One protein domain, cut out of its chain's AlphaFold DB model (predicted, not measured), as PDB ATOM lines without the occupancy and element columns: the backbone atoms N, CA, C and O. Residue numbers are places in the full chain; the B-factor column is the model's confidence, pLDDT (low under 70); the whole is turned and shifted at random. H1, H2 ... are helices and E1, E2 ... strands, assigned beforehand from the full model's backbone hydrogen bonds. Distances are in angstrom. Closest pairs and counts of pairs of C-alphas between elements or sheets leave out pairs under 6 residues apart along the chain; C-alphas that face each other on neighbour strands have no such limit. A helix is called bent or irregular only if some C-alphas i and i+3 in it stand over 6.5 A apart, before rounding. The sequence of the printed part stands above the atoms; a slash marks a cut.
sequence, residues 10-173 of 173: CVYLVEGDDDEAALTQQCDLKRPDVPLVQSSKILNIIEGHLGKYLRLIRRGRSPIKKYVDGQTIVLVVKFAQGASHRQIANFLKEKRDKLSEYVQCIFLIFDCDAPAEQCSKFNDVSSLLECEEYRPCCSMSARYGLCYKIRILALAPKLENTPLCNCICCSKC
ATOM      1  N   CYS A  10     175.713 229.855 220.344       91.62
ATOM      2  CA  CYS A  10     174.457 230.115 219.656       91.62
ATOM      3  C   CYS A  10     173.311 230.295 220.638       91.62
ATOM      4  O   CYS A  10     173.277 229.666 221.698       91.62
ATOM      5  N   VAL A  11     172.307 231.061 220.223       91.75
ATOM      6  CA  VAL A  11     171.035 231.176 220.937       91.75
ATOM      7  C   VAL A  11     169.902 230.703 220.037       91.75
ATOM      8  O   VAL A  11     169.771 231.195 218.925       91.75
ATOM      9  N   TYR A  12     169.058 229.804 220.533       90.88
ATOM     10  CA  TYR A  12     167.789 229.421 219.922       90.88
ATOM     11  C   TYR A  12     166.639 229.972 220.747       90.88
ATOM     12  O   TYR A  12     166.563 229.731 221.950       90.88
ATOM     13  N   LEU A  13     165.734 230.681 220.088       88.69
ATOM     14  CA  LEU A  13     164.451 231.111 220.612       88.69
ATOM     15  C   LEU A  13     163.375 230.184 220.035       88.69
ATOM     16  O   LEU A  13     163.199 230.166 218.818       88.69
ATOM     17  N   VAL A  14     162.686 229.421 220.889       85.75
ATOM     18  CA  VAL A  14     161.673 228.420 220.490       85.75
ATOM     19  C   VAL A  14     160.318 228.671 221.168       85.75
ATOM     20  O   VAL A  14     160.281 229.168 222.302       85.75
ATOM     21  N   GLU A  15     159.218 228.347 220.478       76.88
ATOM     22  CA  GLU A  15     157.835 228.609 220.925       76.88
ATOM     23  C   GLU A  15     157.320 227.537 221.909       76.88
ATOM     24  O   GLU A  15     156.530 227.854 222.807       76.88
ATOM     25  N   GLY A  16     157.791 226.286 221.794       70.75
ATOM     26  CA  GLY A  16     157.304 225.157 222.597       70.75
ATOM     27  C   GLY A  16     158.352 224.152 223.096       70.75
ATOM     28  O   GLY A  16     159.548 224.232 222.811       70.75
ATOM     29  N   ASP A  17     157.881 223.193 223.900       68.19
ATOM     30  CA  ASP A  17     158.664 222.051 224.395       68.19
ATOM     31  C   ASP A  17     158.953 221.035 223.280       68.19
ATOM     32  O   ASP A  17     160.057 220.492 223.230       68.19
ATOM     33  N   ASP A  18     157.993 220.846 222.373       76.50
ATOM     34  CA  ASP A  18     158.104 219.963 221.206       76.50
ATOM     35  C   ASP A  18     159.236 220.434 220.270       76.50
ATOM     36  O   ASP A  18     160.081 219.640 219.856       76.50
ATOM     37  N   ASP A  19     159.332 221.748 220.027       78.88
ATOM     38  CA  ASP A  19     160.382 222.355 219.195       78.88
ATOM     39  C   ASP A  19     161.776 222.162 219.780       78.88
ATOM     40  O   ASP A  19     162.740 221.918 219.058       78.88
ATOM     41  N   GLU A  20     161.903 222.271 221.103       84.00
ATOM     42  CA  GLU A  20     163.174 222.018 221.769       84.00
ATOM     43  C   GLU A  20     163.600 220.560 221.581       84.00
ATOM     44  O   GLU A  20     164.748 220.305 221.218       84.00
ATOM     45  N   ALA A  21     162.694 219.609 221.828       84.31
ATOM     46  CA  ALA A  21     162.997 218.189 221.691       84.31
ATOM     47  C   ALA A  21     163.415 217.861 220.250       84.31
ATOM     48  O   ALA A  21     164.475 217.266 220.030       84.31
ATOM     49  N   ALA A  22     162.644 218.341 219.276       85.00
ATOM     50  CA  ALA A  22     162.934 218.153 217.864       85.00
ATOM     51  C   ALA A  22     164.263 218.808 217.450       85.00
ATOM     52  O   ALA A  22     165.063 218.174 216.763       85.00
ATOM     53  N   LEU A  23     164.561 220.021 217.929       87.94
ATOM     54  CA  LEU A  23     165.846 220.685 217.695       87.94
ATOM     55  C   LEU A  23     167.013 219.866 218.261       87.94
ATOM     56  O   LEU A  23     168.021 219.674 217.579       87.94
ATOM     57  N   THR A  24     166.885 219.369 219.497       88.81
ATOM     58  CA  THR A  24     167.949 218.570 220.121       88.81
ATOM     59  C   THR A  24     168.210 217.272 219.372       88.81
ATOM     60  O   THR A  24     169.364 216.879 219.235       88.81
ATOM     61  N   GLN A  25     167.166 216.646 218.828       87.62
ATOM     62  CA  GLN A  25     167.297 215.439 218.025       87.62
ATOM     63  C   GLN A  25     167.911 215.726 216.649       87.62
ATOM     64  O   GLN A  25     168.843 215.034 216.246       87.62
ATOM     65  N   GLN A  26     167.413 216.734 215.924       87.12
ATOM     66  CA  GLN A  26     167.878 217.029 214.563       87.12
ATOM     67  C   GLN A  26     169.338 217.486 214.524       87.12
ATOM     68  O   GLN A  26     170.052 217.157 213.579       87.12
ATOM     69  N   CYS A  27     169.783 218.216 215.548       88.44
ATOM     70  CA  CYS A  27     171.146 218.735 215.624       88.44
ATOM     71  C   CYS A  27     172.082 217.914 216.524       88.44
ATOM     72  O   CYS A  27     173.165 218.398 216.833       88.44
ATOM     73  N   ASP A  28     171.679 216.708 216.954       89.31
ATOM     74  CA  ASP A  28     172.432 215.851 217.897       89.31
ATOM     75  C   ASP A  28     172.971 216.639 219.112       89.31
ATOM     76  O   ASP A  28     174.126 216.502 219.523       89.31
ATOM     77  N   LEU A  29     172.138 217.527 219.669       90.75
ATOM     78  CA  LEU A  29     172.547 218.408 220.758       90.75
ATOM     79  C   LEU A  29     172.697 217.611 222.050       90.75
ATOM     80  O   LEU A  29     171.755 216.980 222.535       90.75
ATOM     81  N   LYS A  30     173.873 217.709 222.668       89.50
ATOM     82  CA  LYS A  30     174.191 216.965 223.894       89.50
ATOM     83  C   LYS A  30     174.111 217.867 225.104       89.50
ATOM     84  O   LYS A  30     174.318 219.077 225.022       89.50
ATOM     85  N   ARG A  31     173.802 217.290 226.263       88.62
ATOM     86  CA  ARG A  31     173.985 218.018 227.522       88.62
ATOM     87  C   ARG A  31     175.487 218.189 227.764       88.62
ATOM     88  O   ARG A  31     176.240 217.274 227.451       88.62
ATOM     89  N   PRO A  32     175.930 219.332 228.306       83.38
ATOM     90  CA  PRO A  32     177.338 219.524 228.615       83.38
ATOM     91  C   PRO A  32     177.780 218.520 229.690       83.38
ATOM     92  O   PRO A  32     177.188 218.471 230.768       83.38
ATOM     93  N   ASP A  33     178.828 217.748 229.395       72.94
ATOM     94  CA  ASP A  33     179.382 216.728 230.301       72.94
ATOM     95  C   ASP A  33     180.012 217.335 231.565       72.94
ATOM     96  O   ASP A  33     180.082 216.700 232.617       72.94
ATOM     97  N   VAL A  34     180.456 218.592 231.472       72.62
ATOM     98  CA  VAL A  34     181.021 219.370 232.578       72.62
ATOM     99  C   VAL A  34     180.295 220.707 232.723       72.62
ATOM    100  O   VAL A  34     179.866 221.291 231.724       72.62
ATOM    101  N   PRO A  35     180.168 221.252 233.947       69.69
ATOM    102  CA  PRO A  35     179.599 222.579 234.129       69.69
ATOM    103  C   PRO A  35     180.405 223.617 233.335       69.69
ATOM    104  O   PRO A  35     181.634 223.641 233.399       69.69
ATOM    105  N   LEU A  36     179.714 224.507 232.615       74.62
ATOM    106  CA  LEU A  36     180.309 225.546 231.756       74.62
ATOM    107  C   LEU A  36     180.924 226.705 232.573       74.62
ATOM    108  O   LEU A  36     180.676 227.881 232.308       74.62
ATOM    109  N   VAL A  37     181.704 226.385 233.612       65.31
ATOM    110  CA  VAL A  37     182.246 227.337 234.598       65.31
ATOM    111  C   VAL A  37     183.122 228.393 233.931       65.31
ATOM    112  O   VAL A  37     183.033 229.570 234.277       65.31
ATOM    113  N   GLN A  38     183.925 227.999 232.943       64.75
ATOM    114  CA  GLN A  38     184.811 228.913 232.218       64.75
ATOM    115  C   GLN A  38     184.022 229.957 231.415       64.75
ATOM    116  O   GLN A  38     184.380 231.133 231.403       64.75
ATOM    117  N   SER A  39     182.879 229.567 230.851       74.62
ATOM    118  CA  SER A  39     181.995 230.456 230.089       74.62
ATOM    119  C   SER A  39     180.997 231.216 230.970       74.62
ATOM    120  O   SER A  39     180.256 232.054 230.465       74.62
ATOM    121  N   SER A  40     180.968 230.969 232.286       78.00
ATOM    122  CA  SER A  40     179.923 231.465 233.199       78.00
ATOM    123  C   SER A  40     179.733 232.985 233.176       78.00
ATOM    124  O   SER A  40     178.600 233.457 233.222       78.00
ATOM    125  N   LYS A  41     180.812 233.769 233.047       84.00
ATOM    126  CA  LYS A  41     180.729 235.238 232.955       84.00
ATOM    127  C   LYS A  41     180.029 235.698 231.675       84.00
ATOM    128  O   LYS A  41     179.123 236.520 231.753       84.00
ATOM    129  N   ILE A  42     180.435 235.156 230.524       85.38
ATOM    130  CA  ILE A  42     179.845 235.484 229.216       85.38
ATOM    131  C   ILE A  42     178.390 235.022 229.180       85.38
ATOM    132  O   ILE A  42     177.511 235.783 228.784       85.38
ATOM    133  N   LEU A  43     178.126 233.812 229.676       84.38
ATOM    134  CA  LEU A  43     176.773 233.289 229.797       84.38
ATOM    135  C   LEU A  43     175.907 234.242 230.622       84.38
ATOM    136  O   LEU A  43     174.896 234.689 230.106       84.38
ATOM    137  N   ASN A  44     176.337 234.665 231.813       84.06
ATOM    138  CA  ASN A  44     175.578 235.613 232.640       84.06
ATOM    139  C   ASN A  44     175.283 236.949 231.932       84.06
ATOM    140  O   ASN A  44     174.209 237.517 232.136       84.06
ATOM    141  N   ILE A  45     176.201 237.450 231.096       87.62
ATOM    142  CA  ILE A  45     175.976 238.654 230.279       87.62
ATOM    143  C   ILE A  45     174.877 238.395 229.242       87.62
ATOM    144  O   ILE A  45     173.922 239.170 229.154       87.62
ATOM    145  N   ILE A  46     174.965 237.279 228.510       87.69
ATOM    146  CA  ILE A  46     173.947 236.866 227.534       87.69
ATOM    147  C   ILE A  46     172.590 236.688 228.228       87.69
ATOM    148  O   ILE A  46     171.600 237.263 227.779       87.69
ATOM    149  N   GLU A  47     172.529 235.970 229.354       84.69
ATOM    150  CA  GLU A  47     171.292 235.788 230.130       84.69
ATOM    151  C   GLU A  47     170.711 237.142 230.582       84.69
ATOM    152  O   GLU A  47     169.496 237.347 230.540       84.69
ATOM    153  N   GLY A  48     171.568 238.099 230.956       84.19
ATOM    154  CA  GLY A  48     171.179 239.465 231.304       84.19
ATOM    155  C   GLY A  48     170.562 240.240 230.135       84.19
ATOM    156  O   GLY A  48     169.540 240.908 230.316       84.19
ATOM    157  N   HIS A  49     171.133 240.122 228.932       86.50
ATOM    158  CA  HIS A  49     170.582 240.723 227.713       86.50
ATOM    159  C   HIS A  49     169.273 240.068 227.267       86.50
ATOM    160  O   HIS A  49     168.358 240.779 226.843       86.50
ATOM    161  N   LEU A  50     169.160 238.744 227.408       81.56
ATOM    162  CA  LEU A  50     167.937 237.991 227.118       81.56
ATOM    163  C   LEU A  50     166.811 238.299 228.133       81.56
ATOM    164  O   LEU A  50     165.633 238.337 227.774       81.56
ATOM    165  N   GLY A  51     167.161 238.642 229.377       71.75
ATOM    166  CA  GLY A  51     166.315 239.403 230.304       71.75
ATOM    167  C   GLY A  51     164.961 238.774 230.688       71.75
ATOM    168  O   GLY A  51     164.787 237.560 230.721       71.75
ATOM    169  N   LYS A  52     163.979 239.627 231.051       54.19
ATOM    170  CA  LYS A  52     162.621 239.259 231.529       54.19
ATOM    171  C   LYS A  52     161.748 238.541 230.482       54.19
ATOM    172  O   LYS A  52     160.787 237.903 230.892       54.19
ATOM    173  N   TYR A  53     162.057 238.610 229.185       53.75
ATOM    174  CA  TYR A  53     161.230 238.018 228.116       53.75
ATOM    175  C   TYR A  53     161.383 236.488 227.993       53.75
ATOM    176  O   TYR A  53     160.487 235.819 227.487       53.75
ATOM    177  N   LEU A  54     162.446 235.932 228.588       53.28
ATOM    178  CA  LEU A  54     162.638 234.506 228.917       53.28
ATOM    179  C   LEU A  54     161.652 233.958 229.960       53.28
ATOM    180  O   LEU A  54     161.612 232.762 230.250       53.28
ATOM    181  N   ARG A  55     160.915 234.845 230.628       49.34
ATOM    182  CA  ARG A  55     160.066 234.518 231.765       49.34
ATOM    183  C   ARG A  55     158.672 234.995 231.440       49.34
ATOM    184  O   ARG A  55     158.424 236.176 231.606       49.34
ATOM    185  N   LEU A  56     157.797 234.090 231.011       44.91
ATOM    186  CA  LEU A  56     156.359 234.095 231.312       44.91
ATOM    187  C   LEU A  56     155.698 232.888 230.623       44.91
ATOM    188  O   LEU A  56     154.929 233.019 229.678       44.91
ATOM    189  N   ILE A  57     155.961 231.691 231.150       43.44
ATOM    190  CA  ILE A  57     154.933 230.646 231.145       43.44
ATOM    191  C   ILE A  57     154.173 230.834 232.459       43.44
ATOM    192  O   ILE A  57     154.796 231.090 233.491       43.44
ATOM    193  N   ARG A  58     152.838 230.779 232.395       39.62
ATOM    194  CA  ARG A  58     151.814 231.257 233.352       39.62
ATOM    195  C   ARG A  58     152.086 231.191 234.872       39.62
ATOM    196  O   ARG A  58     151.346 231.856 235.588       39.62
ATOM    197  N   ARG A  59     153.081 230.457 235.396       43.50
ATOM    198  CA  ARG A  59     153.426 230.377 236.836       43.50
ATOM    199  C   ARG A  59     154.914 230.090 237.156       43.50
ATOM    200  O   ARG A  59     155.194 229.464 238.172       43.50
ATOM    201  N   GLY A  60     155.891 230.520 236.348       52.50
ATOM    202  CA  GLY A  60     157.302 230.291 236.713       52.50
ATOM    203  C   GLY A  60     158.363 230.833 235.754       52.50
ATOM    204  O   GLY A  60     158.068 231.283 234.649       52.50
ATOM    205  N   ARG A  61     159.626 230.796 236.204       56.34
ATOM    206  CA  ARG A  61     160.810 231.084 235.376       56.34
ATOM    207  C   ARG A  61     161.150 229.818 234.582       56.34
ATOM    208  O   ARG A  61     161.492 228.822 235.211       56.34
ATOM    209  N   SER A  62     161.097 229.853 233.248       60.84
ATOM    210  CA  SER A  62     161.700 228.779 232.448       60.84
ATOM    211  C   SER A  62     163.208 229.035 232.373       60.84
ATOM    212  O   SER A  62     163.609 230.134 231.978       60.84
ATOM    213  N   PRO A  63     164.064 228.106 232.824       71.06
ATOM    214  CA  PRO A  63     165.506 228.298 232.756       71.06
ATOM    215  C   PRO A  63     165.994 228.237 231.303       71.06
ATOM    216  O   PRO A  63     165.466 227.464 230.503       71.06
ATOM    217  N   ILE A  64     167.030 229.020 230.978       84.12
ATOM    218  CA  ILE A  64     167.803 228.834 229.741       84.12
ATOM    219  C   ILE A  64     168.437 227.452 229.808       84.12
ATOM    220  O   ILE A  64     169.233 227.171 230.716       84.12
ATOM    221  N   LYS A  65     168.099 226.605 228.841       87.44
ATOM    222  CA  LYS A  65     168.685 225.277 228.716       87.44
ATOM    223  C   LYS A  65     169.971 225.363 227.914       87.44
ATOM    224  O   LYS A  65     170.104 226.188 227.015       87.44
ATOM    225  N   LYS A  66     170.943 224.549 228.304       88.81
ATOM    226  CA  LYS A  66     172.310 224.609 227.797       88.81
ATOM    227  C   LYS A  66     172.660 223.250 227.216       88.81
ATOM    228  O   LYS A  66     172.514 222.238 227.900       88.81
ATOM    229  N   TYR A  67     173.115 223.269 225.978       91.44
ATOM    230  CA  TYR A  67     173.523 222.115 225.200       91.44
ATOM    231  C   TYR A  67     174.882 222.386 224.550       91.44
ATOM    232  O   TYR A  67     175.405 223.502 224.626       91.44
ATOM    233  N   VAL A  68     175.444 221.367 223.912       89.00
ATOM    234  CA  VAL A  68     176.660 221.454 223.107       89.00
ATOM    235  C   VAL A  68     176.444 220.817 221.733       89.00
ATOM    236  O   VAL A  68     175.803 219.771 221.627       89.00
ATOM    237  N   ASP A  69     176.993 221.466 220.707       87.75
ATOM    238  CA  ASP A  69     177.144 220.981 219.328       87.75
ATOM    239  C   ASP A  69     178.640 221.061 218.983       87.75
ATOM    240  O   ASP A  69     179.181 222.139 218.722       87.75
ATOM    241  N   GLY A  70     179.358 219.943 219.116       84.44
ATOM    242  CA  GLY A  70     180.821 219.927 219.037       84.44
ATOM    243  C   GLY A  70     181.470 220.824 220.101       84.44
ATOM    244  O   GLY A  70     181.391 220.539 221.294       84.44
ATOM    245  N   GLN A  71     182.129 221.903 219.669       82.88
ATOM    246  CA  GLN A  71     182.745 222.910 220.551       82.88
ATOM    247  C   GLN A  71     181.846 224.132 220.800       82.88
ATOM    248  O   GLN A  71     182.250 225.055 221.512       82.88
ATOM    249  N   THR A  72     180.650 224.155 220.212       87.62
ATOM    250  CA  THR A  72     179.715 225.275 220.294       87.62
ATOM    251  C   THR A  72     178.743 225.071 221.444       87.62
ATOM    252  O   THR A  72     178.080 224.041 221.552       87.62
ATOM    253  N   ILE A  73     178.634 226.076 222.310       89.88
ATOM    254  CA  ILE A  73     177.622 226.140 223.359       89.88
ATOM    255  C   ILE A  73     176.308 226.577 222.723       89.88
ATOM    256  O   ILE A  73     176.219 227.619 222.074       89.88
ATOM    257  N   VAL A  74     175.261 225.804 222.967       91.31
ATOM    258  CA  VAL A  74     173.926 226.074 222.450       91.31
ATOM    259  C   VAL A  74     173.009 226.448 223.605       91.31
ATOM    260  O   VAL A  74     172.777 225.661 224.524       91.31
ATOM    261  N   LEU A  75     172.488 227.671 223.572       90.69
ATOM    262  CA  LEU A  75     171.526 228.175 224.543       90.69
ATOM    263  C   LEU A  75     170.127 228.075 223.948       90.69
ATOM    264  O   LEU A  75     169.821 228.783 222.996       90.69
ATOM    265  N   VAL A  76     169.272 227.229 224.517       89.19
ATOM    266  CA  VAL A  76     167.866 227.132 224.111       89.19
ATOM    267  C   VAL A  76     166.995 227.884 225.105       89.19
ATOM    268  O   VAL A  76     166.996 227.631 226.315       89.19
ATOM    269  N   VAL A  77     166.259 228.842 224.566       85.56
ATOM    270  CA  VAL A  77     165.435 229.805 225.276       85.56
ATOM    271  C   VAL A  77     164.006 229.657 224.787       85.56
ATOM    272  O   VAL A  77     163.703 229.875 223.618       85.56
ATOM    273  N   LYS A  78     163.110 229.330 225.714       80.06
ATOM    274  CA  LYS A  78     161.673 229.359 225.450       80.06
ATOM    275  C   LYS A  78     161.162 230.775 225.604       80.06
ATOM    276  O   LYS A  78     161.418 231.406 226.634       80.06
ATOM    277  N   PHE A  79     160.428 231.261 224.614       73.25
ATOM    278  CA  PHE A  79     159.671 232.498 224.758       73.25
ATOM    279  C   PHE A  79     158.216 232.200 225.128       73.25
ATOM    280  O   PHE A  79     157.717 231.087 224.985       73.25
ATOM    281  N   ALA A  80     157.535 233.193 225.695       58.94
ATOM    282  CA  ALA A  80     156.153 233.040 226.122       58.94
ATOM    283  C   ALA A  80     155.218 232.878 224.912       58.94
ATOM    284  O   ALA A  80     155.149 233.784 224.088       58.94
ATOM    285  N   GLN A  81     154.396 231.822 224.891       55.41
ATOM    286  CA  GLN A  81     153.298 231.644 223.918       55.41
ATOM    287  C   GLN A  81     152.287 232.816 223.892       55.41
ATOM    288  O   GLN A  81     151.470 232.922 222.987       55.41
ATOM    289  N   GLY A  82     152.308 233.699 224.901       54.19
ATOM    290  CA  GLY A  82     151.479 234.909 224.954       54.19
ATOM    291  C   GLY A  82     152.150 236.185 224.428       54.19
ATOM    292  O   GLY A  82     151.474 237.206 224.324       54.19
ATOM    293  N   ALA A  83     153.455 236.166 224.139       62.38
ATOM    294  CA  ALA A  83     154.136 237.299 223.518       62.38
ATOM    295  C   ALA A  83     153.858 237.287 222.012       62.38
ATOM    296  O   ALA A  83     153.979 236.252 221.360       62.38
ATOM    297  N   SER A  84     153.493 238.432 221.438       75.31
ATOM    298  CA  SER A  84     153.294 238.489 219.993       75.31
ATOM    299  C   SER A  84     154.642 238.390 219.271       75.31
ATOM    300  O   SER A  84     155.648 238.942 219.716       75.31
ATOM    301  N   HIS A  85     154.667 237.741 218.108       76.81
ATOM    302  CA  HIS A  85     155.869 237.612 217.273       76.81
ATOM    303  C   HIS A  85     156.505 238.975 216.940       76.81
ATOM    304  O   HIS A  85     157.726 239.097 216.861       76.81
ATOM    305  N   ARG A  86     155.693 240.040 216.860       80.81
ATOM    306  CA  ARG A  86     156.171 241.426 216.721       80.81
ATOM    307  C   ARG A  86     156.966 241.909 217.934       80.81
ATOM    308  O   ARG A  86     157.966 242.597 217.765       80.81
ATOM    309  N   GLN A  87     156.554 241.556 219.154       81.19
ATOM    310  CA  GLN A  87     157.324 241.875 220.363       81.19
ATOM    311  C   GLN A  87     158.682 241.165 220.354       81.19
ATOM    312  O   GLN A  87     159.681 241.784 220.709       81.19
ATOM    313  N   ILE A  88     158.732 239.909 219.898       82.06
ATOM    314  CA  ILE A  88     159.980 239.143 219.761       82.06
ATOM    315  C   ILE A  88     160.891 239.781 218.707       82.06
ATOM    316  O   ILE A  88     162.068 240.009 218.977       82.06
ATOM    317  N   ALA A  89     160.347 240.130 217.539       86.25
ATOM    318  CA  ALA A  89     161.095 240.804 216.482       86.25
ATOM    319  C   ALA A  89     161.663 242.152 216.954       86.25
ATOM    320  O   ALA A  89     162.845 242.420 216.766       86.25
ATOM    321  N   ASN A  90     160.864 242.974 217.641       86.50
ATOM    322  CA  ASN A  90     161.325 244.251 218.192       86.50
ATOM    323  C   ASN A  90     162.400 244.065 219.269       86.50
ATOM    324  O   ASN A  90     163.394 244.789 219.277       86.50
ATOM    325  N   PHE A  91     162.236 243.075 220.147       86.50
ATOM    326  CA  PHE A  91     163.245 242.721 221.141       86.50
ATOM    327  C   PHE A  91     164.568 242.325 220.474       86.50
ATOM    328  O   PHE A  91     165.625 242.841 220.835       86.50
ATOM    329  N   LEU A  92     164.510 241.441 219.475       88.50
ATOM    330  CA  LEU A  92     165.680 241.037 218.707       88.50
ATOM    331  C   LEU A  92     166.307 242.233 217.995       88.50
ATOM    332  O   LEU A  92     167.516 242.403 218.073       88.50
ATOM    333  N   LYS A  93     165.513 243.115 217.383       88.38
ATOM    334  CA  LYS A  93     166.009 244.343 216.749       88.38
ATOM    335  C   LYS A  93     166.770 245.233 217.736       88.38
ATOM    336  O   LYS A  93     167.812 245.768 217.383       88.38
ATOM    337  N   GLU A  94     166.293 245.349 218.976       89.00
ATOM    338  CA  GLU A  94     166.929 246.159 220.023       89.00
ATOM    339  C   GLU A  94     168.191 245.504 220.614       89.00
ATOM    340  O   GLU A  94     169.146 246.189 220.984       89.00
ATOM    341  N   LYS A  95     168.193 244.174 220.771       87.75
ATOM    342  CA  LYS A  95     169.263 243.452 221.482       87.75
ATOM    343  C   LYS A  95     170.290 242.791 220.572       87.75
ATOM    344  O   LYS A  95     171.357 242.450 221.079       87.75
ATOM    345  N   ARG A  96     170.005 242.609 219.277       87.38
ATOM    346  CA  ARG A  96     170.859 241.839 218.353       87.38
ATOM    347  C   ARG A  96     172.294 242.330 218.331       87.38
ATOM    348  O   ARG A  96     173.182 241.496 218.410       87.38
ATOM    349  N   ASP A  97     172.525 243.642 218.310       88.00
ATOM    350  CA  ASP A  97     173.881 244.185 218.188       88.00
ATOM    351  C   ASP A  97     174.707 243.835 219.431       88.00
ATOM    352  O   ASP A  97     175.797 243.280 219.320       88.00
ATOM    353  N   LYS A  98     174.122 244.015 220.621       89.50
ATOM    354  CA  LYS A  98     174.750 243.646 221.899       89.50
ATOM    355  C   LYS A  98     174.957 242.143 222.030       89.50
ATOM    356  O   LYS A  98     175.993 241.706 222.507       89.50
ATOM    357  N   LEU A  99     173.974 241.338 221.626       88.62
ATOM    358  CA  LEU A  99     174.110 239.883 221.642       88.62
ATOM    359  C   LEU A  99     175.196 239.424 220.661       88.62
ATOM    360  O   LEU A  99     175.957 238.527 221.002       88.62
ATOM    361  N   SER A 100     175.314 240.067 219.495       87.56
ATOM    362  CA  SER A 100     176.268 239.706 218.436       87.56
ATOM    363  C   SER A 100     177.738 239.872 218.829       87.56
ATOM    364  O   SER A 100     178.604 239.282 218.189       87.56
ATOM    365  N   GLU A 101     178.020 240.617 219.902       88.94
ATOM    366  CA  GLU A 101     179.348 240.687 220.520       88.94
ATOM    367  C   GLU A 101     179.751 239.372 221.208       88.94
ATOM    368  O   GLU A 101     180.941 239.117 221.376       88.94
ATOM    369  N   TYR A 102     178.780 238.545 221.609       88.00
ATOM    370  CA  TYR A 102     178.992 237.335 222.414       88.00
ATOM    371  C   TYR A 102     178.505 236.049 221.744       88.00
ATOM    372  O   TYR A 102     178.881 234.963 222.186       88.00
ATOM    373  N   VAL A 103     177.630 236.158 220.741       88.94
ATOM    374  CA  VAL A 103     177.002 235.014 220.074       88.94
ATOM    375  C   VAL A 103     177.331 234.998 218.588       88.94
ATOM    376  O   VAL A 103     177.293 236.018 217.896       88.94
ATOM    377  N   GLN A 104     177.600 233.802 218.079       88.06
ATOM    378  CA  GLN A 104     177.835 233.536 216.668       88.06
ATOM    379  C   GLN A 104     176.556 233.760 215.853       88.06
ATOM    380  O   GLN A 104     176.587 234.421 214.810       88.06
ATOM    381  N   CYS A 105     175.439 233.236 216.363       87.81
ATOM    382  CA  CYS A 105     174.139 233.214 215.706       87.81
ATOM    383  C   CYS A 105     172.983 233.241 216.704       87.81
ATOM    384  O   CYS A 105     173.058 232.655 217.789       87.81
ATOM    385  N   ILE A 106     171.878 233.846 216.271       91.12
ATOM    386  CA  ILE A 106     170.581 233.763 216.933       91.12
ATOM    387  C   ILE A 106     169.601 233.089 215.976       91.12
ATOM    388  O   ILE A 106     169.400 233.563 214.863       91.12
ATOM    389  N   PHE A 107     168.978 232.006 216.412       91.00
ATOM    390  CA  PHE A 107     167.910 231.323 215.702       91.00
ATOM    391  C   PHE A 107     166.574 231.660 216.353       91.00
ATOM    392  O   PHE A 107     166.439 231.591 217.573       91.00
ATOM    393  N   LEU A 108     165.587 232.005 215.542       89.38
ATOM    394  CA  LEU A 108     164.196 232.131 215.943       89.38
ATOM    395  C   LEU A 108     163.394 231.061 215.207       89.38
ATOM    396  O   LEU A 108     163.320 231.095 213.981       89.38
ATOM    397  N   ILE A 109     162.822 230.126 215.959       87.38
ATOM    398  CA  ILE A 109     162.039 229.004 215.442       87.38
ATOM    399  C   ILE A 109     160.610 229.132 215.966       87.38
ATOM    400  O   ILE A 109     160.408 229.321 217.168       87.38
ATOM    401  N   PHE A 110     159.633 229.041 215.070       83.00
ATOM    402  CA  PHE A 110     158.216 228.992 215.426       83.00
ATOM    403  C   PHE A 110     157.418 228.129 214.448       83.00
ATOM    404  O   PHE A 110     157.777 227.973 213.274       83.00
ATOM    405  N   ASP A 111     156.292 227.628 214.944       80.25
ATOM    406  CA  ASP A 111     155.341 226.836 214.175       80.25
ATOM    407  C   ASP A 111     154.384 227.737 213.382       80.25
ATOM    408  O   ASP A 111     153.927 228.795 213.847       80.25
ATOM    409  N   CYS A 112     154.048 227.294 212.171       79.81
ATOM    410  CA  CYS A 112     153.046 227.911 211.315       79.81
ATOM    411  C   CYS A 112     151.791 227.037 211.241       79.81
ATOM    412  O   CYS A 112     151.844 225.870 210.864       79.81
ATOM    413  N   ASP A 113     150.634 227.646 211.502       74.56
ATOM    414  CA  ASP A 113     149.316 227.000 211.375       74.56
ATOM    415  C   ASP A 113     148.841 226.865 209.909       74.56
ATOM    416  O   ASP A 113     147.720 226.445 209.632       74.56
ATOM    417  N   ALA A 114     149.682 227.264 208.956       76.25
ATOM    418  CA  ALA A 114     149.435 227.292 207.517       76.25
ATOM    419  C   ALA A 114     150.703 226.828 206.781       76.25
ATOM    420  O   ALA A 114     151.773 226.835 207.396       76.25
ATOM    421  N   PRO A 115     150.637 226.473 205.480       78.81
ATOM    422  CA  PRO A 115     151.832 226.168 204.693       78.81
ATOM    423  C   PRO A 115     152.917 227.233 204.885       78.81
ATOM    424  O   PRO A 115     152.603 228.424 204.949       78.81
ATOM    425  N   ALA A 116     154.187 226.824 204.963       73.12
ATOM    426  CA  ALA A 116     155.276 227.704 205.391       73.12
ATOM    427  C   ALA A 116     155.393 228.982 204.529       73.12
ATOM    428  O   ALA A 116     155.646 230.070 205.048       73.12
ATOM    429  N   GLU A 117     155.110 228.880 203.226       72.44
ATOM    430  CA  GLU A 117     155.042 230.006 202.278       72.44
ATOM    431  C   GLU A 117     153.997 231.065 202.664       72.44
ATOM    432  O   GLU A 117     154.215 232.261 202.487       72.44
ATOM    433  N   GLN A 118     152.882 230.644 203.257       79.62
ATOM    434  CA  GLN A 118     151.769 231.504 203.665       79.62
ATOM    435  C   GLN A 118     151.857 231.923 205.137       79.62
ATOM    436  O   GLN A 118     150.923 232.520 205.676       79.62
ATOM    437  N   CYS A 119     152.973 231.633 205.809       84.19
ATOM    438  CA  CYS A 119     153.117 231.920 207.225       84.19
ATOM    439  C   CYS A 119     153.200 233.431 207.492       84.19
ATOM    440  O   CYS A 119     154.236 234.073 207.308       84.19
ATOM    441  N   SER A 120     152.094 234.006 207.969       84.25
ATOM    442  CA  SER A 120     151.991 235.430 208.307       84.25
ATOM    443  C   SER A 120     152.978 235.842 209.401       84.25
ATOM    444  O   SER A 120     153.588 236.904 209.296       84.25
ATOM    445  N   LYS A 121     153.211 234.971 210.394       85.62
ATOM    446  CA  LYS A 121     154.230 235.164 211.440       85.62
ATOM    447  C   LYS A 121     155.614 235.405 210.828       85.62
ATOM    448  O   LYS A 121     156.294 236.352 211.214       85.62
ATOM    449  N   PHE A 122     156.006 234.586 209.848       87.56
ATOM    450  CA  PHE A 122     157.283 234.738 209.150       87.56
ATOM    451  C   PHE A 122     157.366 236.061 208.405       87.56
ATOM    452  O   PHE A 122     158.345 236.778 208.568       87.56
ATOM    453  N   ASN A 123     156.333 236.415 207.638       86.88
ATOM    454  CA  ASN A 123     156.311 237.677 206.898       86.88
ATOM    455  C   ASN A 123     156.474 238.891 207.828       86.88
ATOM    456  O   ASN A 123     157.300 239.764 207.559       86.88
ATOM    457  N   ASP A 124     155.738 238.918 208.942       88.12
ATOM    458  CA  ASP A 124     155.796 240.004 209.923       88.12
ATOM    459  C   ASP A 124     157.192 240.130 210.552       88.12
ATOM    460  O   ASP A 124     157.764 241.222 210.602       88.12
ATOM    461  N   VAL A 125     157.759 239.019 211.031       89.06
ATOM    462  CA  VAL A 125     159.075 239.015 211.686       89.06
ATOM    463  C   VAL A 125     160.180 239.355 210.687       89.06
ATOM    464  O   VAL A 125     161.020 240.208 210.982       89.06
ATOM    465  N   SER A 126     160.164 238.732 209.508       89.50
ATOM    466  CA  SER A 126     161.166 238.948 208.464       89.50
ATOM    467  C   SER A 126     161.167 240.390 207.965       89.50
ATOM    468  O   SER A 126     162.233 240.966 207.759       89.50
ATOM    469  N   SER A 127     159.991 241.014 207.846       89.62
ATOM    470  CA  SER A 127     159.880 242.430 207.495       89.62
ATOM    471  C   SER A 127     160.450 243.341 208.589       89.62
ATOM    472  O   SER A 127     161.248 244.227 208.294       89.62
ATOM    473  N   LEU A 128     160.107 243.106 209.861       90.88
ATOM    474  CA  LEU A 128     160.578 243.934 210.980       90.88
ATOM    475  C   LEU A 128     162.097 243.860 211.189       90.88
ATOM    476  O   LEU A 128     162.723 244.856 211.577       90.88
ATOM    477  N   LEU A 129     162.668 242.677 210.962       90.06
ATOM    478  CA  LEU A 129     164.097 242.404 211.093       90.06
ATOM    479  C   LEU A 129     164.899 242.683 209.816       90.06
ATOM    480  O   LEU A 129     166.126 242.584 209.878       90.06
ATOM    481  N   GLU A 130     164.233 243.088 208.728       90.06
ATOM    482  CA  GLU A 130     164.842 243.423 207.433       90.06
ATOM    483  C   GLU A 130     165.659 242.247 206.873       90.06
ATOM    484  O   GLU A 130     166.839 242.365 206.554       90.06
ATOM    485  N   CYS A 131     165.038 241.069 206.830       88.44
ATOM    486  CA  CYS A 131     165.688 239.832 206.407       88.44
ATOM    487  C   CYS A 131     165.659 239.668 204.887       88.44
ATOM    488  O   CYS A 131     164.668 239.990 204.231       88.44
ATOM    489  N   GLU A 132     166.711 239.065 204.345       83.25
ATOM    490  CA  GLU A 132     166.709 238.528 202.992       83.25
ATOM    491  C   GLU A 132     166.082 237.126 203.018       83.25
ATOM    492  O   GLU A 132     166.439 236.265 203.832       83.25
ATOM    493  N   GLU A 133     165.098 236.897 202.147       68.62
ATOM    494  CA  GLU A 133     164.454 235.592 202.020       68.62
ATOM    495  C   GLU A 133     165.383 234.623 201.280       68.62
ATOM    496  O   GLU A 133     165.784 234.881 200.143       68.62
ATOM    497  N   TYR A 134     165.728 233.501 201.919       63.97
ATOM    498  CA  TYR A 134     166.632 232.508 201.339       63.97
ATOM    499  C   TYR A 134     165.874 231.237 200.926       63.97
ATOM    500  O   TYR A 134     165.011 230.734 201.645       63.97
ATOM    501  N   ARG A 135     166.231 230.713 199.747       58.47
ATOM    502  CA  ARG A 135     165.709 229.480 199.121       58.47
ATOM    503  C   ARG A 135     166.092 228.205 199.923       58.47
ATOM    504  O   ARG A 135     166.949 228.284 200.800       58.47
ATOM    505  N   PRO A 136     165.443 227.043 199.682       61.62
ATOM    506  CA  PRO A 136     165.012 226.115 200.728       61.62
ATOM    507  C   PRO A 136     166.184 225.439 201.440       61.62
ATOM    508  O   PRO A 136     166.979 224.723 200.835       61.62
ATOM    509  N   CYS A 137     166.268 225.671 202.746       67.44
ATOM    510  CA  CYS A 137     167.223 225.010 203.631       67.44
ATOM    511  C   CYS A 137     166.677 223.684 204.199       67.44
ATOM    512  O   CYS A 137     167.445 222.755 204.459       67.44
ATOM    513  N   CYS A 138     165.359 223.605 204.380       68.50
ATOM    514  CA  CYS A 138     164.633 222.368 204.644       68.50
ATOM    515  C   CYS A 138     163.877 221.975 203.365       68.50
ATOM    516  O   CYS A 138     163.738 222.797 202.459       68.50
ATOM    517  N   SER A 139     163.332 220.756 203.279       65.38
ATOM    518  CA  SER A 139     162.299 220.438 202.275       65.38
ATOM    519  C   SER A 139     161.177 221.499 202.281       65.38
ATOM    520  O   SER A 139     161.084 222.264 203.237       65.38
ATOM    521  N   MET A 140     160.296 221.541 201.263       63.66
ATOM    522  CA  MET A 140     159.238 222.576 201.079       63.66
ATOM    523  C   MET A 140     158.289 222.821 202.282       63.66
ATOM    524  O   MET A 140     157.401 223.662 202.236       63.66
ATOM    525  N   SER A 141     158.481 222.076 203.361       70.50
ATOM    526  CA  SER A 141     157.874 222.168 204.681       70.50
ATOM    527  C   SER A 141     158.344 223.345 205.548       70.50
ATOM    528  O   SER A 141     157.804 223.536 206.633       70.50
ATOM    529  N   ALA A 142     159.359 224.114 205.142       77.62
ATOM    530  CA  ALA A 142     159.853 225.229 205.950       77.62
ATOM    531  C   ALA A 142     160.191 226.467 205.127       77.62
ATOM    532  O   ALA A 142     160.641 226.379 203.984       77.62
ATOM    533  N   ARG A 143     160.046 227.627 205.767       82.81
ATOM    534  CA  ARG A 143     160.456 228.922 205.236       82.81
ATOM    535  C   ARG A 143     161.574 229.486 206.097       82.81
ATOM    536  O   ARG A 143     161.490 229.481 207.326       82.81
ATOM    537  N   TYR A 144     162.634 229.938 205.437       86.00
ATOM    538  CA  TYR A 144     163.862 230.360 206.089       86.00
ATOM    539  C   TYR A 144     164.223 231.790 205.687       86.00
ATOM    540  O   TYR A 144     164.197 232.155 204.512       86.00
ATOM    541  N   GLY A 145     164.563 232.605 206.682       87.56
ATOM    542  CA  GLY A 145     164.965 233.996 206.509       87.56
ATOM    543  C   GLY A 145     166.325 234.236 207.144       87.56
ATOM    544  O   GLY A 145     166.575 233.778 208.262       87.56
ATOM    545  N   LEU A 146     167.193 234.964 206.444       88.06
ATOM    546  CA  LEU A 146     168.483 235.388 206.971       88.06
ATOM    547  C   LEU A 146     168.487 236.905 207.138       88.06
ATOM    548  O   LEU A 146     168.348 237.658 206.183       88.06
ATOM    549  N   CYS A 147     168.672 237.351 208.367       88.12
ATOM    550  CA  CYS A 147     168.835 238.752 208.729       88.12
ATOM    551  C   CYS A 147     170.217 238.917 209.362       88.12
ATOM    552  O   CYS A 147     170.898 237.936 209.678       88.12
ATOM    553  N   TYR A 148     170.647 240.155 209.601       86.50
ATOM    554  CA  TYR A 148     171.921 240.407 210.275       86.50
ATOM    555  C   TYR A 148     172.011 239.641 211.610       86.50
ATOM    556  O   TYR A 148     171.306 239.965 212.568       86.50
ATOM    557  N   LYS A 149     172.862 238.599 211.642       84.25
ATOM    558  CA  LYS A 149     173.109 237.682 212.778       84.25
ATOM    559  C   LYS A 149     171.891 236.892 213.292       84.25
ATOM    560  O   LYS A 149     172.027 236.150 214.268       84.25
ATOM    561  N   ILE A 150     170.738 237.001 212.632       89.31
ATOM    562  CA  ILE A 150     169.496 236.316 213.003       89.31
ATOM    563  C   ILE A 150     169.074 235.391 211.867       89.31
ATOM    564  O   ILE A 150     169.033 235.786 210.706       89.31
ATOM    565  N   ARG A 151     168.724 234.161 212.219       89.88
ATOM    566  CA  ARG A 151     168.144 233.164 211.327       89.88
ATOM    567  C   ARG A 151     166.727 232.889 211.787       89.88
ATOM    568  O   ARG A 151     166.514 232.601 212.962       89.88
ATOM    569  N   ILE A 152     165.766 232.998 210.885       88.88
ATOM    570  CA  ILE A 152     164.360 232.733 211.177       88.88
ATOM    571  C   ILE A 152     163.972 231.448 210.471       88.88
ATOM    572  O   ILE A 152     164.225 231.301 209.277       88.88
ATOM    573  N   LEU A 153     163.329 230.552 211.205       86.88
ATOM    574  CA  LEU A 153     162.772 229.327 210.675       86.88
ATOM    575  C   LEU A 153     161.299 229.222 211.055       86.88
ATOM    576  O   LEU A 153     160.935 229.269 212.228       86.88
ATOM    577  N   ALA A 154     160.478 229.059 210.030       84.94
ATOM    578  CA  ALA A 154     159.038 228.927 210.120       84.94
ATOM    579  C   ALA A 154     158.628 227.580 209.520       84.94
ATOM    580  O   ALA A 154     158.995 227.284 208.380       84.94
ATOM    581  N   LEU A 155     157.910 226.758 210.283       78.88
ATOM    582  CA  LEU A 155     157.714 225.337 209.973       78.88
ATOM    583  C   LEU A 155     156.241 224.993 209.753       78.88
ATOM    584  O   LEU A 155     155.384 225.388 210.538       78.88
ATOM    585  N   ALA A 156     155.961 224.238 208.689       76.50
ATOM    586  CA  ALA A 156     154.681 223.584 208.440       76.50
ATOM    587  C   ALA A 156     154.910 222.279 207.647       76.50
ATOM    588  O   ALA A 156     155.119 222.335 206.429       76.50
ATOM    589  N   PRO A 157     154.859 221.089 208.282       71.25
ATOM    590  CA  PRO A 157     154.378 220.798 209.644       71.25
ATOM    591  C   PRO A 157     155.396 221.137 210.754       71.25
ATOM    592  O   PRO A 157     156.495 221.586 210.448       71.25
ATOM    593  N   LYS A 158     155.025 220.915 212.030       74.12
ATOM    594  CA  LYS A 158     155.892 221.087 213.222       74.12
ATOM    595  C   LYS A 158     157.309 220.530 213.025       74.12
ATOM    596  O   LYS A 158     157.489 219.561 212.278       74.12
ATOM    597  N   LEU A 159     158.298 221.047 213.765       75.38
ATOM    598  CA  LEU A 159     159.706 220.629 213.634       75.38
ATOM    599  C   LEU A 159     159.909 219.108 213.752       75.38
ATOM    600  O   LEU A 159     160.643 218.523 212.958       75.38
ATOM    601  N   GLU A 160     159.216 218.454 214.686       75.25
ATOM    602  CA  GLU A 160     159.269 216.997 214.908       75.25
ATOM    603  C   GLU A 160     158.822 216.165 213.689       75.25
ATOM    604  O   GLU A 160     159.257 215.030 213.510       75.25
ATOM    605  N   ASN A 161     157.981 216.748 212.830       76.00
ATOM    606  CA  ASN A 161     157.424 216.126 211.629       76.00
ATOM    607  C   ASN A 161     158.113 216.620 210.348       76.00
ATOM    608  O   ASN A 161     157.705 216.264 209.239       76.00
ATOM    609  N   THR A 162     159.130 217.473 210.482       72.12
ATOM    610  CA  THR A 162     159.868 218.033 209.352       72.12
ATOM    611  C   THR A 162     161.058 217.123 209.025       72.12
ATOM    612  O   THR A 162     161.803 216.754 209.936       72.12
ATOM    613  N   PRO A 163     161.282 216.751 207.748       72.50
ATOM    614  CA  PRO A 163     162.507 216.069 207.327       72.50
ATOM    615  C   PRO A 163     163.759 216.836 207.773       72.50
ATOM    616  O   PRO A 163     163.715 218.059 207.886       72.50
ATOM    617  N   LEU A 164     164.874 216.124 207.990       70.19
ATOM    618  CA  LEU A 164     166.136 216.692 208.492       70.19
ATOM    619  C   LEU A 164     166.468 218.046 207.852       70.19
ATOM    620  O   LEU A 164     166.730 218.129 206.648       70.19
ATOM    621  N   CYS A 165     166.481 219.097 208.674       77.25
ATOM    622  CA  CYS A 165     166.769 220.442 208.219       77.25
ATOM    623  C   CYS A 165     168.170 220.890 208.641       77.25
ATOM    624  O   CYS A 165     168.384 221.472 209.699       77.25
ATOM    625  N   ASN A 166     169.158 220.644 207.784       72.00
ATOM    626  CA  ASN A 166     170.559 220.776 208.184       72.00
ATOM    627  C   ASN A 166     171.013 222.216 208.469       72.00
ATOM    628  O   ASN A 166     171.981 222.386 209.204       72.00
ATOM    629  N   CYS A 167     170.378 223.258 207.914       77.50
ATOM    630  CA  CYS A 167     170.857 224.633 208.136       77.50
ATOM    631  C   CYS A 167     170.469 225.223 209.500       77.50
ATOM    632  O   CYS A 167     170.917 226.326 209.832       77.50
ATOM    633  N   ILE A 168     169.636 224.517 210.272       82.19
ATOM    634  CA  ILE A 168     169.152 225.003 211.567       82.19
ATOM    635  C   ILE A 168     170.174 224.754 212.669       82.19
ATOM    636  O   ILE A 168     170.029 225.328 213.736       82.19
ATOM    637  N   CYS A 169     171.189 223.921 212.431       86.88
ATOM    638  CA  CYS A 169     172.192 223.556 213.426       86.88
ATOM    639  C   CYS A 169     173.335 224.573 213.495       86.88
ATOM    640  O   CYS A 169     173.738 225.156 212.486       86.88
ATOM    641  N   CYS A 170     173.884 224.762 214.694       81.12
ATOM    642  CA  CYS A 170     174.938 225.740 214.966       81.12
ATOM    643  C   CYS A 170     176.212 225.527 214.172       81.12
ATOM    644  O   CYS A 170     176.837 226.499 213.768       81.12
ATOM    645  N   SER A 171     176.561 224.278 213.885       74.31
ATOM    646  CA  SER A 171     177.651 223.938 212.966       74.31
ATOM    647  C   SER A 171     177.511 224.525 211.549       74.31
ATOM    648  O   SER A 171     178.447 224.427 210.755       74.31
ATOM    649  N   LYS A 172     176.354 225.103 211.191       70.38
ATOM    650  CA  LYS A 172     176.106 225.805 209.918       70.38
ATOM    651  C   LYS A 172     176.080 227.326 210.052       70.38
ATOM    652  O   LYS A 172     175.696 228.015 209.097       70.38
ATOM    653  N   CYS A 173     176.430 227.838 211.222       70.31
ATOM    654  CA  CYS A 173     176.914 229.191 211.422       70.31
ATOM    655  C   CYS A 173     178.439 229.236 211.258       70.31
ATOM    656  O   CYS A 173     178.935 230.371 211.135       70.31
TER     657      CYS A 173
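Overview. This is residues 10 to 173 of the 173 residues of an uncharacterized protein of Pyrobaculum aerophilum (strain ATCC 51768 / DSM 7523 / JCM 9630 / CIP 104966 / NBRC 100827 / IM2) (UniProt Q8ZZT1). A strongly twisted sheet of seven strands makes the middle of a rounded domain, with H2, H3 and H4 over one face. H1 and the closing stretch of residues 156 to 173 cover part of the other face. The 164 printed residues hold four named helices and seven named strands, in the order E1 H1 H2 E2 E3 H3 E4 H4 E5 E6 E7; the class is mixed, helices and strands. The sheet is mixed, in the order E2 E3 E1 E4 E7 E6 E5. The whole is compact, with a radius of gyration of the C-alphas of 14.8 A and spans of 43 by 32 by 30 A.

Along the chain. The strands are E2, residues 65 to 69; E3, 72 to 78, 19.2 A long; E1, 10 to 14, beginning at C-alpha 10 (174.457, 230.115, 219.656); E4, 105 to 111, 19.9 A; E7, 150 to 155, ending at C-alpha 155 (157.714, 225.337, 209.973); E6, 142 to 147; and E5, 132 to 134. The helices are H1, 17 to 26; H2, 40 to 54, 18.1 A; H3, 85 to 100, 20.5 A; and H4, 120 to 129. H2 and H3 are irregular: C-alphas 49 and 52 are 8.9 A apart, C-alphas 94 and 97 are 7.5 A apart.

Arrangement. E1 is parallel to E3 (N 12 to O 75, 2.8 A) and to E4 (N 13 to O 107, 2.8 A). E4 is parallel to E7 (N 153 to O 108, 2.8 A). The hairpin E2 and E3 is antiparallel (N 67 to O 74, 2.8 A). E5, E6 and E7 form a meander, each strand the antiparallel neighbour of the one before (N 132 to O 146, 2.8 A; N 145 to O 152, 2.9 A). E3, H3, E4 and E4, H4, E5 are split strand-helix-strand units, in each of which two strands that run the same way in the sheet are not neighbours and have a helix between them along the chain, with E1 between E3 and E4 in the sheet and E7 and E6 between E4 and E5; both crossovers are right-handed. H4 is over E7 and E6 at a height over the sheet of 8.7 A. H3 touches H4, Ala 89 and Val 125 being the closest C-alphas at 5.5 A, the same way at a steep tilt of 35.5 degrees, only just past shallow. H3 has a kink of 48 degrees near residue 94; its residues 95 to 99 touch H2 at a shallow tilt of 18 degrees, opposite ways, the closest C-alphas being those of Ile 46 and Leu 99, 6.6 A. H1 is over E1 on the opposite face, height 7.5 A. Every O i to N i+4 pair is within hydrogen-bond range in H1 and H4; in H2 it is 8 of 11, in H3 10 of 12.

Size, cuts and confidence. The farthest C-alphas, of Gln 38 and Gln 118, are 43.7 A apart. The printed part has no cut; the link H1 to H2 is long. Mean pLDDT of the printed part is 79.3; 27 residues are under 70, among them 52 to 62 and 133 to 140.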